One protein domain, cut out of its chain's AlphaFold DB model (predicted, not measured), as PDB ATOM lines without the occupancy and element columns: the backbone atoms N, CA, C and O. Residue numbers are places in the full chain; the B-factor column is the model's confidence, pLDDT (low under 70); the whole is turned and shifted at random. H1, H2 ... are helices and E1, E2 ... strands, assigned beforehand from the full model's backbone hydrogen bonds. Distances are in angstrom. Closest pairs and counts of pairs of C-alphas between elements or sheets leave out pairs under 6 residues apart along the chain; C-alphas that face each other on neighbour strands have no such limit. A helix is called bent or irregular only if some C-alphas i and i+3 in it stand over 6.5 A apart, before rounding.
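Overview. This is residues 814 to 918 of the 921 residues of an uncharacterized protein of Halobacteriovorax marinus (strain ATCC BAA-682 / DSM 15412 / SJ) (UniProt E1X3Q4). A strongly twisted sheet of four strands curls round one helix, H3, while H1 and H2 form a small separate lobe away from the sheet and the short H4 packs on the sheet near the beginning of E3. The hairpin of E3 and E4 is the longest of the sheet's hairpins, and its turn, residues 895 to 901, lies at the far end from H4. The printed part has 105 residues with four named helices and four named strands, in the order H1 H2 H3 E1 E2 E3 E4 H4; the sheet's order is E1 - E2 - E3 - E4, all antiparallel, and the class is mixed, helices and strands. The whole is compact, with a radius of gyration of the C-alphas of 14.3 A and spans of 40 by 36 by 22 A.

Along the chain. In the sheet, E1 is residues 865 to 870, 13.7 A long, beginning with C-alpha 865 at (47.343, 28.063, 50.681). E2 is residues 875 to 880, 16.0 A; E3, residues 883 to 894, 30.6 A; E4, residues 902 to 909, 21.8 A. H3 is residues 848 to 860, 18.4 A. H1 is residues 817 to 827, 15.6 A, with C-alpha 817 at (46.424, 44.214, 53.105), and H2 is residues 835 to 838, 5.2 A. H4 is residues 912 to 917, 10.3 A, ending with C-alpha 917 at (40.449, 20.796, 57.434); it is irregular, with C-alphas 913 and 916 8.1 A apart.

Arrangement. The strands form a meander, each the antiparallel neighbour of the one before. E1 and E2 are a hairpin, with N 869 and O 877 2.8 A apart. E2 and E3 are a hairpin, with N 878 and O 887 2.8 A apart. E3 and E4 are a hairpin, with N 892 and O 904 2.8 A apart. H3 is on one face of this sheet, two layers, and the sheet curls round it. The closest C-alphas of H3 and E4 are those of Cys 849 and Cys 903, 4.9 A apart; of H3 and E1, those of Ser 854 and Ile 865, 7.4 A. H4 is on the sheet at a height of 8.3 A, only just over E3, with 3 of its C-alphas there, and runs across the strands at 77 degrees to E3 on the local plane. The closest C-alphas of H4 and E3 are those of Cys 914 and Cys 883, 5.8 A. H1 and H2 are close but not clearly touching, the closest C-alphas, of Val 820 and Leu 838, being 6.4 A apart; neither is on the sheet, and both are apart from H3. Every O i to N i+4 pair is within hydrogen-bond range in H1 and H3; H2 is too short for one, and H4 has 0 of 2, with 1 of 3 O i to N i+3 pairs within range.

Size, cuts and confidence. The C-alphas farthest apart, of His 897 and Asn 916, are 41.7 A from each other. The printed part has no cut, and no link is long. The mean pLDDT of the printed part is 73.5; 33 residues are under 70, among them residues 893 to 903.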
ATOM      1  N   GLU A 814      39.788  49.049  45.901       91.38
ATOM      2  CA  GLU A 814      39.740  48.278  47.133       91.38
ATOM      3  C   GLU A 814      41.028  47.477  47.243       91.38
ATOM      4  O   GLU A 814      41.558  46.996  46.246       91.38
ATOM      5  N   THR A 815      41.623  47.396  48.423       91.25
ATOM      6  CA  THR A 815      42.895  46.694  48.599       91.25
ATOM      7  C   THR A 815      42.871  45.917  49.896       91.25
ATOM      8  O   THR A 815      42.673  46.485  50.966       91.25
ATOM      9  N   ASN A 816      43.109  44.612  49.795       89.31
ATOM     10  CA  ASN A 816      43.229  43.737  50.951       89.31
ATOM     11  C   ASN A 816      44.703  43.696  51.411       89.31
ATOM     12  O   ASN A 816      45.546  43.187  50.660       89.31
ATOM     13  N   PRO A 817      45.044  44.199  52.616       87.94
ATOM     14  CA  PRO A 817      46.424  44.214  53.105       87.94
ATOM     15  C   PRO A 817      47.073  42.825  53.154       87.94
ATOM     16  O   PRO A 817      48.266  42.703  52.877       87.94
ATOM     17  N   ASN A 818      46.292  41.778  53.452       84.06
ATOM     18  CA  ASN A 818      46.785  40.402  53.520       84.06
ATOM     19  C   ASN A 818      47.184  39.881  52.131       84.06
ATOM     20  O   ASN A 818      48.245  39.287  51.979       84.06
ATOM     21  N   PHE A 819      46.399  40.157  51.085       85.88
ATOM     22  CA  PHE A 819      46.747  39.718  49.723       85.88
ATOM     23  C   PHE A 819      47.940  40.488  49.146       85.88
ATOM     24  O   PHE A 819      48.734  39.948  48.368       85.88
ATOM     25  N   VAL A 820      48.085  41.756  49.531       87.12
ATOM     26  CA  VAL A 820      49.229  42.583  49.139       87.12
ATOM     27  C   VAL A 820      50.512  42.101  49.820       87.12
ATOM     28  O   VAL A 820      51.530  41.949  49.142       87.12
ATOM     29  N   SER A 821      50.471  41.801  51.122       85.62
ATOM     30  CA  SER A 821      51.626  41.271  51.857       85.62
ATOM     31  C   SER A 821      52.017  39.864  51.392       85.62
ATOM     32  O   SER A 821      53.204  39.595  51.211       85.62
ATOM     33  N   GLU A 822      51.038  39.002  51.097       78.38
ATOM     34  CA  GLU A 822      51.237  37.682  50.483       78.38
ATOM     35  C   GLU A 822      51.964  37.804  49.134       78.38
ATOM     36  O   GLU A 822      52.987  37.155  48.907       78.38
ATOM     37  N   THR A 823      51.493  38.701  48.261       80.69
ATOM     38  CA  THR A 823      52.114  38.934  46.947       80.69
ATOM     39  C   THR A 823      53.545  39.457  47.089       80.69
ATOM     40  O   THR A 823      54.446  38.987  46.396       80.69
ATOM     41  N   TYR A 824      53.781  40.402  48.004       84.62
ATOM     42  CA  TYR A 824      55.115  40.949  48.248       84.62
ATOM     43  C   TYR A 824      56.086  39.891  48.780       84.62
ATOM     44  O   TYR A 824      57.219  39.819  48.313       84.62
ATOM     45  N   ARG A 825      55.650  39.022  49.700       76.50
ATOM     46  CA  ARG A 825      56.465  37.893  50.180       76.50
ATOM     47  C   ARG A 825      56.815  36.916  49.065       76.50
ATOM     48  O   ARG A 825      57.945  36.448  49.016       76.50
ATOM     49  N   ARG A 826      55.866  36.627  48.166       73.44
ATOM     50  CA  ARG A 826      56.074  35.699  47.043       73.44
ATOM     51  C   ARG A 826      57.115  36.203  46.045       73.44
ATOM     52  O   ARG A 826      57.874  35.399  45.517       73.44
ATOM     53  N   PHE A 827      57.130  37.502  45.748       73.75
ATOM     54  CA  PHE A 827      57.934  38.053  44.651       73.75
ATOM     55  C   PHE A 827      59.074  38.989  45.095       73.75
ATOM     56  O   PHE A 827      59.859  39.413  44.252       73.75
ATOM     57  N   GLY A 828      59.166  39.354  46.377       77.56
ATOM     58  CA  GLY A 828      60.107  40.354  46.916       77.56
ATOM     59  C   GLY A 828      59.773  41.815  46.559       77.56
ATOM     60  O   GLY A 828      60.243  42.746  47.213       77.56
ATOM     61  N   GLU A 829      58.933  42.023  45.549       88.19
ATOM     62  CA  GLU A 829      58.363  43.296  45.105       88.19
ATOM     63  C   GLU A 829      56.920  43.082  44.625       88.19
ATOM     64  O   GLU A 829      56.479  41.942  44.504       88.19
ATOM     65  N   ILE A 830      56.164  44.145  44.321       87.50
ATOM     66  CA  ILE A 830      54.843  43.994  43.680       87.50
ATOM     67  C   ILE A 830      55.005  44.032  42.148       87.50
ATOM     68  O   ILE A 830      55.280  45.101  41.583       87.50
ATOM     69  N   PRO A 831      54.797  42.915  41.417       86.50
ATOM     70  CA  PRO A 831      54.919  42.913  39.962       86.50
ATOM     71  C   PRO A 831      53.899  43.853  39.311       86.50
ATOM     72  O   PRO A 831      52.733  43.893  39.705       86.50
ATOM     73  N   LYS A 832      54.279  44.547  38.226       87.38
ATOM     74  CA  LYS A 832      53.360  45.452  37.495       87.38
ATOM     75  C   LYS A 832      52.063  44.760  37.051       87.38
ATOM     76  O   LYS A 832      51.009  45.393  37.056       87.38
ATOM     77  N   LYS A 833      52.131  43.465  36.707       85.06
ATOM     78  CA  LYS A 833      50.965  42.641  36.341       85.06
ATOM     79  C   LYS A 833      49.964  42.459  37.495       85.06
ATOM     80  O   LYS A 833      48.770  42.398  37.238       85.06
ATOM     81  N   CYS A 834      50.441  42.449  38.742       85.12
ATOM     82  CA  CYS A 834      49.631  42.240  39.945       85.12
ATOM     83  C   CYS A 834      48.871  43.486  40.396       85.12
ATOM     84  O   CYS A 834      47.826  43.364  41.028       85.12
ATOM     85  N   VAL A 835      49.374  44.683  40.068       90.31
ATOM     86  CA  VAL A 835      48.805  45.955  40.546       90.31
ATOM     87  C   VAL A 835      47.306  46.030  40.263       90.31
ATOM     88  O   VAL A 835      46.548  46.427  41.133       90.31
ATOM     89  N   ARG A 836      46.854  45.612  39.072       89.69
ATOM     90  CA  ARG A 836      45.437  45.707  38.689       89.69
ATOM     91  C   ARG A 836      44.517  44.794  39.508       89.69
ATOM     92  O   ARG A 836      43.387  45.202  39.746       89.69
ATOM     93  N   SER A 837      44.970  43.603  39.888       86.25
ATOM     94  CA  SER A 837      44.194  42.678  40.728       86.25
ATOM     95  C   SER A 837      44.189  43.149  42.182       86.25
ATOM     96  O   SER A 837      43.133  43.264  42.796       86.25
ATOM     97  N   LEU A 838      45.349  43.565  42.698       89.00
ATOM     98  CA  LEU A 838      45.485  44.012  44.087       89.00
ATOM     99  C   LEU A 838      44.661  45.270  44.404       89.00
ATOM    100  O   LEU A 838      44.076  45.344  45.480       89.00
ATOM    101  N   ILE A 839      44.551  46.223  43.467       91.38
ATOM    102  CA  ILE A 839      43.692  47.420  43.624       91.38
ATOM    103  C   ILE A 839      42.186  47.136  43.474       91.38
ATOM    104  O   ILE A 839      41.380  48.066  43.516       91.38
ATOM    105  N   LYS A 840      41.804  45.879  43.239       88.75
ATOM    106  CA  LYS A 840      40.417  45.408  43.293       88.75
ATOM    107  C   LYS A 840      40.143  44.526  44.515       88.75
ATOM    108  O   LYS A 840      39.081  43.925  44.593       88.75
ATOM    109  N   GLY A 841      41.110  44.382  45.422       84.12
ATOM    110  CA  GLY A 841      41.012  43.468  46.557       84.12
ATOM    111  C   GLY A 841      41.133  41.993  46.162       84.12
ATOM    112  O   GLY A 841      40.853  41.128  46.982       84.12
ATOM    113  N   GLU A 842      41.566  41.692  44.936       83.56
ATOM    114  CA  GLU A 842      41.745  40.328  44.428       83.56
ATOM    115  C   GLU A 842      43.194  39.857  44.669       83.56
ATOM    116  O   GLU A 842      44.140  40.654  44.631       83.56
ATOM    117  N   ARG A 843      43.401  38.549  44.883       78.00
ATOM    118  CA  ARG A 843      44.753  37.966  44.985       78.00
ATOM    119  C   ARG A 843      45.509  38.111  43.662       78.00
ATOM    120  O   ARG A 843      44.921  37.981  42.588       78.00
ATOM    121  N   CYS A 844      46.827  38.326  43.716       75.31
ATOM    122  CA  CYS A 844      47.642  38.223  42.506       75.31
ATOM    123  C   CYS A 844      48.001  36.766  42.216       75.31
ATOM    124  O   CYS A 844      48.905  36.206  42.834       75.31
ATOM    125  N   LEU A 845      47.309  36.176  41.246       71.94
ATOM    126  CA  LEU A 845      47.521  34.800  40.807       71.94
ATOM    127  C   LEU A 845      48.105  34.790  39.387       71.94
ATOM    128  O   LEU A 845      47.878  35.700  38.588       71.94
ATOM    129  N   GLU A 846      48.939  33.799  39.083       60.91
ATOM    130  CA  GLU A 846      49.761  33.737  37.875       60.91
ATOM    131  C   GLU A 846      48.959  33.310  36.637       60.91
ATOM    132  O   GLU A 846      49.279  33.736  35.526       60.91
ATOM    133  N   ASN A 847      47.904  32.505  36.818       65.00
ATOM    134  CA  ASN A 847      46.995  32.067  35.759       65.00
ATOM    135  C   ASN A 847      45.585  31.712  36.289       65.00
ATOM    136  O   ASN A 847      45.374  31.531  37.486       65.00
ATOM    137  N   SER A 848      44.622  31.551  35.376       64.56
ATOM    138  CA  SER A 848      43.224  31.187  35.683       64.56
ATOM    139  C   SER A 848      43.056  29.810  36.344       64.56
ATOM    140  O   SER A 848      42.032  29.539  36.971       64.56
ATOM    141  N   CYS A 849      44.036  28.905  36.209       66.00
ATOM    142  CA  CYS A 849      44.018  27.637  36.939       66.00
ATOM    143  C   CYS A 849      44.280  27.857  38.425       66.00
ATOM    144  O   CYS A 849      43.612  27.251  39.255       66.00
ATOM    145  N   GLU A 850      45.252  28.700  38.754       69.12
ATOM    146  CA  GLU A 850      45.604  29.038  40.130       69.12
ATOM    147  C   GLU A 850      44.434  29.744  40.825       69.12
ATOM    148  O   GLU A 850      44.112  29.404  41.960       69.12
ATOM    149  N   GLU A 851      43.724  30.617  40.101       65.38
ATOM    150  CA  GLU A 851      42.484  31.275  40.536       65.38
ATOM    151  C   GLU A 851      41.405  30.275  40.945       65.38
ATOM    152  O   GLU A 851      41.058  30.199  42.127       65.38
ATOM    153  N   ASN A 852      40.977  29.417  40.019       70.31
ATOM    154  CA  ASN A 852      39.904  28.459  40.282       70.31
ATOM    155  C   ASN A 852      40.295  27.389  41.319       70.31
ATOM    156  O   ASN A 852      39.424  26.806  41.968       70.31
ATOM    157  N   ILE A 853      41.592  27.072  41.463       73.69
ATOM    158  CA  ILE A 853      42.070  26.178  42.531       73.69
ATOM    159  C   ILE A 853      41.958  26.897  43.873       73.69
ATOM    160  O   ILE A 853      41.477  26.307  44.840       73.69
ATOM    161  N   SER A 854      42.415  28.151  43.933       69.06
ATOM    162  CA  SER A 854      42.445  28.920  45.170       69.06
ATOM    163  C   SER A 854      41.046  29.194  45.711       69.06
ATOM    164  O   SER A 854      40.827  28.982  46.900       69.06
ATOM    165  N   GLU A 855      40.098  29.566  44.849       68.50
ATOM    166  CA  GLU A 855      38.701  29.824  45.208       68.50
ATOM    167  C   GLU A 855      38.076  28.559  45.802       68.50
ATOM    168  O   GLU A 855      37.682  28.533  46.967       68.50
ATOM    169  N   LYS A 856      38.146  27.449  45.060       73.50
ATOM    170  CA  LYS A 856      37.545  26.180  45.471       73.50
ATOM    171  C   LYS A 856      38.126  25.609  46.763       73.50
ATOM    172  O   LYS A 856      37.398  25.046  47.573       73.50
ATOM    173  N   LEU A 857      39.440  25.715  46.964       76.06
ATOM    174  CA  LEU A 857      40.060  25.230  48.198       76.06
ATOM    175  C   LEU A 857      39.817  26.169  49.382       76.06
ATOM    176  O   LEU A 857      39.648  25.678  50.492       76.06
ATOM    177  N   THR A 858      39.778  27.484  49.166       67.75
ATOM    178  CA  THR A 858      39.531  28.457  50.245       67.75
ATOM    179  C   THR A 858      38.071  28.418  50.713       67.75
ATOM    180  O   THR A 858      37.805  28.622  51.898       67.75
ATOM    181  N   GLU A 859      37.129  28.115  49.816       66.94
ATOM    182  CA  GLU A 859      35.718  27.895  50.158       66.94
ATOM    183  C   GLU A 859      35.499  26.593  50.936       66.94
ATOM    184  O   GLU A 859      34.735  26.577  51.900       66.94
ATOM    185  N   GLU A 860      36.162  25.502  50.539       74.19
ATOM    186  CA  GLU A 860      35.859  24.163  51.062       74.19
ATOM    187  C   GLU A 860      36.794  23.694  52.200       74.19
ATOM    188  O   GLU A 860      36.459  22.747  52.920       74.19
ATOM    189  N   LEU A 861      37.953  24.339  52.404       75.06
ATOM    190  CA  LEU A 861      38.949  23.963  53.418       75.06
ATOM    191  C   LEU A 861      39.287  25.112  54.390       75.06
ATOM    192  O   LEU A 861      39.317  26.292  54.049       75.06
ATOM    193  N   HIS A 862      39.574  24.761  55.643       60.47
ATOM    194  CA  HIS A 862      40.215  25.621  56.636       60.47
ATOM    195  C   HIS A 862      41.723  25.713  56.365       60.47
ATOM    196  O   HIS A 862      42.333  24.716  55.980       60.47
ATOM    197  N   GLY A 863      42.330  26.875  56.626       61.91
ATOM    198  CA  GLY A 863      43.756  27.157  56.402       61.91
ATOM    199  C   GLY A 863      44.027  28.029  55.171       61.91
ATOM    200  O   GLY A 863      43.147  28.252  54.342       61.91
ATOM    201  N   SER A 864      45.250  28.540  55.072       60.78
ATOM    202  CA  SER A 864      45.763  29.315  53.936       60.78
ATOM    203  C   SER A 864      46.551  28.421  52.977       60.78
ATOM    204  O   SER A 864      47.132  27.414  53.380       60.78
ATOM    205  N   ILE A 865      46.554  28.772  51.691       67.69
ATOM    206  CA  ILE A 865      47.343  28.063  50.681       67.69
ATOM    207  C   ILE A 865      48.798  28.507  50.826       67.69
ATOM    208  O   ILE A 865      49.111  29.676  50.644       67.69
ATOM    209  N   GLU A 866      49.677  27.566  51.156       61.66
ATOM    210  CA  GLU A 866      51.112  27.813  51.275       61.66
ATOM    211  C   GLU A 866      51.855  27.581  49.975       61.66
ATOM    212  O   GLU A 866      52.883  28.204  49.781       61.66
ATOM    213  N   ARG A 867      51.411  26.640  49.128       66.81
ATOM    214  CA  ARG A 867      52.056  26.360  47.838       66.81
ATOM    215  C   ARG A 867      51.123  25.703  46.849       66.81
ATOM    216  O   ARG A 867      50.501  24.715  47.206       66.81
ATOM    217  N   ILE A 868      51.102  26.159  45.598       71.31
ATOM    218  CA  ILE A 868      50.483  25.444  44.474       71.31
ATOM    219  C   ILE A 868      51.586  25.006  43.510       71.31
ATOM    220  O   ILE A 868      52.286  25.828  42.930       71.31
ATOM    221  N   THR A 869      51.733  23.698  43.326       71.44
ATOM    222  CA  THR A 869      52.665  23.102  42.366       71.44
ATOM    223  C   THR A 869      51.869  22.405  41.271       71.44
ATOM    224  O   THR A 869      51.191  21.410  41.527       71.44
ATOM    225  N   PHE A 870      51.938  22.909  40.040       71.25
ATOM    226  CA  PHE A 870      51.261  22.283  38.905       71.25
ATOM    227  C   PHE A 870      51.994  21.010  38.470       71.25
ATOM    228  O   PHE A 870      53.164  21.043  38.099       71.25
ATOM    229  N   ALA A 871      51.289  19.882  38.488       63.16
ATOM    230  CA  ALA A 871      51.767  18.594  37.995       63.16
ATOM    231  C   ALA A 871      51.305  18.399  36.536       63.16
ATOM    232  O   ALA A 871      50.536  17.488  36.222       63.16
ATOM    233  N   GLY A 872      51.730  19.302  35.643       62.56
ATOM    234  CA  GLY A 872      51.317  19.320  34.232       62.56
ATOM    235  C   GLY A 872      49.898  19.868  33.999       62.56
ATOM    236  O   GLY A 872      49.383  20.646  34.797       62.56
ATOM    237  N   SER A 873      49.255  19.479  32.891       59.38
ATOM    238  CA  SER A 873      47.929  19.985  32.473       59.38
ATOM    239  C   SER A 873      46.734  19.363  33.217       59.38
ATOM    240  O   SER A 873      45.609  19.849  33.092       59.38
ATOM    241  N   SER A 874      46.953  18.298  33.996       64.00
ATOM    242  CA  SER A 874      45.890  17.461  34.581       64.00
ATOM    243  C   SER A 874      45.704  17.589  36.098       64.00
ATOM    244  O   SER A 874      44.765  17.007  36.653       64.00
ATOM    245  N   GLY A 875      46.568  18.322  36.802       74.25
ATOM    246  CA  GLY A 875      46.390  18.539  38.235       74.25
ATOM    247  C   GLY A 875      47.412  19.461  38.887       74.25
ATOM    248  O   GLY A 875      48.447  19.791  38.317       74.25
ATOM    249  N   ALA A 876      47.111  19.846  40.122       80.31
ATOM    250  CA  ALA A 876      47.959  20.638  40.993       80.31
ATOM    251  C   ALA A 876      48.057  19.989  42.379       80.31
ATOM    252  O   ALA A 876      47.104  19.379  42.868       80.31
ATOM    253  N   LEU A 877      49.215  20.122  43.013       81.88
ATOM    254  CA  LEU A 877      49.458  19.756  44.402       81.88
ATOM    255  C   LEU A 877      49.483  21.031  45.235       81.88
ATOM    256  O   LEU A 877      50.249  21.944  44.938       81.88
ATOM    257  N   VAL A 878      48.648  21.088  46.267       77.50
ATOM    258  CA  VAL A 878      48.453  22.278  47.092       77.50
ATOM    259  C   VAL A 878      48.868  22.002  48.531       77.50
ATOM    260  O   VAL A 878      48.326  21.106  49.173       77.50
ATOM    261  N   LYS A 879      49.828  22.762  49.055       79.38
ATOM    262  CA  LYS A 879      50.182  22.770  50.478       79.38
ATOM    263  C   LYS A 879      49.260  23.750  51.203       79.38
ATOM    264  O   LYS A 879      49.131  24.885  50.754       79.38
ATOM    265  N   MET A 880      48.622  23.309  52.283       72.19
ATOM    266  CA  MET A 880      47.750  24.130  53.133       72.19
ATOM    267  C   MET A 880      48.428  24.334  54.491       72.19
ATOM    268  O   MET A 880      49.018  23.389  55.002       72.19
ATOM    269  N   SER A 881      48.294  25.499  55.121       64.12
ATOM    270  CA  SER A 881      48.905  25.763  56.441       64.12
ATOM    271  C   SER A 881      48.314  24.944  57.583       64.12
ATOM    272  O   SER A 881      48.952  24.689  58.597       64.12
ATOM    273  N   SER A 882      47.095  24.459  57.397       68.56
ATOM    274  CA  SER A 882      46.378  23.583  58.321       68.56
ATOM    275  C   SER A 882      46.755  22.098  58.182       68.56
ATOM    276  O   SER A 882      46.173  21.256  58.868       68.56
ATOM    277  N   CYS A 883      47.695  21.743  57.293       75.38
ATOM    278  CA  CYS A 883      48.105  20.358  57.060       75.38
ATOM    279  C   CYS A 883      49.488  20.221  56.424       75.38
ATOM    280  O   CYS A 883      49.749  20.691  55.322       75.38
ATOM    281  N   GLU A 884      50.333  19.399  57.043       75.31
ATOM    282  CA  GLU A 884      51.668  19.094  56.517       75.31
ATOM    283  C   GLU A 884      51.660  18.317  55.182       75.31
ATOM    284  O   GLU A 884      52.651  18.314  54.455       75.31
ATOM    285  N   ASN A 885      50.552  17.650  54.836       81.44
ATOM    286  CA  ASN A 885      50.434  16.828  53.629       81.44
ATOM    287  C   ASN A 885      49.752  17.582  52.472       81.44
ATOM    288  O   ASN A 885      48.758  18.281  52.653       81.44
ATOM    289  N   LEU A 886      50.232  17.365  51.245       83.06
ATOM    290  CA  LEU A 886      49.722  18.053  50.053       83.06
ATOM    291  C   LEU A 886      48.308  17.583  49.662       83.06
ATOM    292  O   LEU A 886      48.041  16.387  49.531       83.06
ATOM    293  N   VAL A 887      47.413  18.535  49.405       83.12
ATOM    294  CA  VAL A 887      46.087  18.338  48.808       83.12
ATOM    295  C   VAL A 887      46.238  18.214  47.294       83.12
ATOM    296  O   VAL A 887      46.764  19.103  46.634       83.12
ATOM    297  N   SER A 888      45.761  17.118  46.707       83.75
ATOM    298  CA  SER A 888      45.786  16.942  45.250       83.75
ATOM    299  C   SER A 888      44.511  17.498  44.633       83.75
ATOM    300  O   SER A 888      43.418  17.074  44.999       83.75
ATOM    301  N   VAL A 889      44.630  18.363  43.632       83.94
ATOM    302  CA  VAL A 889      43.511  18.963  42.896       83.94
ATOM    303  C   VAL A 889      43.596  18.568  41.427       83.94
ATOM    304  O   VAL A 889      44.646  18.711  40.811       83.94
ATOM    305  N   ARG A 890      42.507  18.068  40.834       81.00
ATOM    306  CA  ARG A 890      42.460  17.844  39.379       81.00
ATOM    307  C   ARG A 890      42.114  19.132  38.644       81.00
ATOM    308  O   ARG A 890      41.159  19.808  39.022       81.00
ATOM    309  N   THR A 891      42.823  19.417  37.560       78.06
ATOM    310  CA  THR A 891      42.566  20.563  36.678       78.06
ATOM    311  C   THR A 891      42.274  20.089  35.263       78.06
ATOM    312  O   THR A 891      42.817  19.083  34.813       78.06
ATOM    313  N   TYR A 892      41.424  20.825  34.557       73.56
ATOM    314  CA  TYR A 892      41.131  20.619  33.145       73.56
ATOM    315  C   TYR A 892      41.385  21.939  32.415       73.56
ATOM    316  O   TYR A 892      40.552  22.842  32.475       73.56
ATOM    317  N   SER A 893      42.540  22.080  31.768       61.47
ATOM    318  CA  SER A 893      42.867  23.258  30.957       61.47
ATOM    319  C   SER A 893      42.552  22.998  29.484       61.47
ATOM    320  O   SER A 893      43.103  22.058  28.911       61.47
ATOM    321  N   ASN A 894      41.725  23.838  28.856       50.69
ATOM    322  CA  ASN A 894      41.557  23.835  27.399       50.69
ATOM    323  C   ASN A 894      42.439  24.927  26.786       50.69
ATOM    324  O   ASN A 894      42.245  26.113  27.055       50.69
ATOM    325  N   ALA A 895      43.405  24.526  25.959       41.44
ATOM    326  CA  ALA A 895      44.191  25.438  25.139       41.44
ATOM    327  C   ALA A 895      43.481  25.621  23.791       41.44
ATOM    328  O   ALA A 895      43.726  24.874  22.847       41.44
ATOM    329  N   THR A 896      42.568  26.585  23.695       38.22
ATOM    330  CA  THR A 896      42.052  27.050  22.399       38.22
ATOM    331  C   THR A 896      42.702  28.383  22.048       38.22
ATOM    332  O   THR A 896      42.881  29.227  22.919       38.22
ATOM    333  N   HIS A 897      43.092  28.548  20.778       36.62
ATOM    334  CA  HIS A 897      43.844  29.683  20.229       36.62
ATOM    335  C   HIS A 897      43.204  31.058  20.505       36.62
ATOM    336  O   HIS A 897      42.497  31.621  19.682       36.62
ATOM    337  N   SER A 898      43.468  31.604  21.683       35.03
ATOM    338  CA  SER A 898      43.564  33.020  22.046       35.03
ATOM    339  C   SER A 898      44.025  33.031  23.508       35.03
ATOM    340  O   SER A 898      43.768  32.070  24.224       35.03
ATOM    341  N   ASN A 899      44.741  34.059  23.958       39.19
ATOM    342  CA  ASN A 899      45.469  34.124  25.241       39.19
ATOM    343  C   ASN A 899      44.649  33.954  26.555       39.19
ATOM    344  O   ASN A 899      45.135  34.322  27.620       39.19
ATOM    345  N   ASN A 900      43.445  33.378  26.521       40.62
ATOM    346  CA  ASN A 900      42.651  33.005  27.687       40.62
ATOM    347  C   ASN A 900      42.684  31.483  27.890       40.62
ATOM    348  O   ASN A 900      41.837  30.754  27.372       40.62
ATOM    349  N   TYR A 901      43.632  30.998  28.694       55.09
ATOM    350  CA  TYR A 901      43.526  29.658  29.272       55.09
ATOM    351  C   TYR A 901      42.245  29.610  30.115       55.09
ATOM    352  O   TYR A 901      42.135  30.326  31.106       55.09
ATOM    353  N   SER A 902      41.259  28.799  29.733       54.72
ATOM    354  CA  SER A 902      40.123  28.483  30.606       54.72
ATOM    355  C   SER A 902      40.441  27.185  31.340       54.72
ATOM    356  O   SER A 902      40.774  26.169  30.720       54.72
ATOM    357  N   CYS A 903      40.419  27.230  32.670       66.00
ATOM    358  CA  CYS A 903      40.807  26.109  33.511       66.00
ATOM    359  C   CYS A 903      39.660  25.708  34.421       66.00
ATOM    360  O   CYS A 903      39.244  26.491  35.261       66.00
ATOM    361  N   ARG A 904      39.133  24.494  34.287       71.25
ATOM    362  CA  ARG A 904      38.066  23.997  35.160       71.25
ATOM    363  C   ARG A 904      38.659  23.136  36.266       71.25
ATOM    364  O   ARG A 904      39.416  22.208  35.987       71.25
ATOM    365  N   VAL A 905      38.282  23.398  37.515       73.06
ATOM    366  CA  VAL A 905      38.786  22.638  38.667       73.06
ATOM    367  C   VAL A 905      37.855  21.481  39.015       73.06
ATOM    368  O   VAL A 905      36.667  21.647  39.299       73.06
ATOM    369  N   GLY A 906      38.416  20.275  38.966       72.81
ATOM    370  CA  GLY A 906      37.756  19.004  39.235       72.81
ATOM    371  C   GLY A 906      37.643  18.678  40.723       72.81
ATOM    372  O   GLY A 906      37.532  19.561  41.574       72.81
ATOM    373  N   LYS A 907      37.626  17.381  41.045       79.12
ATOM    374  CA  LYS A 907      37.653  16.902  42.435       79.12
ATOM    375  C   LYS A 907      39.038  17.137  43.045       79.12
ATOM    376  O   LYS A 907      40.048  16.927  42.370       79.12
ATOM    377  N   TYR A 908      39.065  17.508  44.320       82.62
ATOM    378  CA  TYR A 908      40.277  17.533  45.131       82.62
ATOM    379  C   TYR A 908      40.256  16.390  46.153       82.62
ATOM    380  O   TYR A 908      39.198  15.900  46.555       82.62
ATOM    381  N   THR A 909      41.439  15.927  46.543       83.31
ATOM    382  CA  THR A 909      41.642  14.831  47.490       83.31
ATOM    383  C   THR A 909      42.460  15.352  48.659       83.31
ATOM    384  O   THR A 909      43.617  15.735  48.488       83.31
ATOM    385  N   VAL A 910      41.844  15.364  49.842       82.38
ATOM    386  CA  VAL A 910      42.505  15.736  51.097       82.38
ATOM    387  C   VAL A 910      43.143  14.483  51.706       82.38
ATOM    388  O   VAL A 910      42.458  13.457  51.810       82.38
ATOM    389  N   PRO A 911      44.420  14.527  52.119       84.25
ATOM    390  CA  PRO A 911      45.069  13.424  52.821       84.25
ATOM    391  C   PRO A 911      44.273  12.988  54.058       84.25
ATOM    392  O   PRO A 911      43.763  13.826  54.800       84.25
ATOM    393  N   LYS A 912      44.195  11.675  54.329       77.62
ATOM    394  CA  LYS A 912      43.427  11.124  55.470       77.62
ATOM    395  C   LYS A 912      43.805  11.751  56.819       77.62
ATOM    396  O   LYS A 912      42.940  11.921  57.666       77.62
ATOM    397  N   LYS A 913      45.074  12.131  56.991       75.31
ATOM    398  CA  LYS A 913      45.597  12.777  58.208       75.31
ATOM    399  C   LYS A 913      45.130  14.228  58.399       75.31
ATOM    400  O   LYS A 913      45.358  14.788  59.458       75.31
ATOM    401  N   CYS A 914      44.477  14.819  57.399       77.44
ATOM    402  CA  CYS A 914      44.071  16.222  57.395       77.44
ATOM    403  C   CYS A 914      42.578  16.402  57.098       77.44
ATOM    404  O   CYS A 914      42.147  17.438  56.597       77.44
ATOM    405  N   GLN A 915      41.761  15.383  57.391       76.00
ATOM    406  CA  GLN A 915      40.311  15.458  57.184       76.00
ATOM    407  C   GLN A 915      39.642  16.568  58.003       76.00
ATOM    408  O   GLN A 915      38.657  17.133  57.534       76.00
ATOM    409  N   ASN A 916      40.227  16.936  59.144       70.75
ATOM    410  CA  ASN A 916      39.752  18.012  60.018       70.75
ATOM    411  C   ASN A 916      39.794  19.402  59.354       70.75
ATOM    412  O   ASN A 916      39.228  20.346  59.888       70.75
ATOM    413  N   MET A 917      40.442  19.542  58.190       73.94
ATOM    414  CA  MET A 917      40.449  20.796  57.434       73.94
ATOM    415  C   MET A 917      39.170  21.036  56.643       73.94
ATOM    416  O   MET A 917      38.972  22.143  56.163       73.94
ATOM    417  N   ARG A 918      38.328  20.028  56.410       75.94
ATOM    418  CA  ARG A 918      37.110  20.240  55.620       75.94
ATOM    419  C   ARG A 918      36.145  21.126  56.394       75.94
ATOM    420  O   ARG A 918      35.792  20.789  57.520       75.94
TER     421      ARG A 918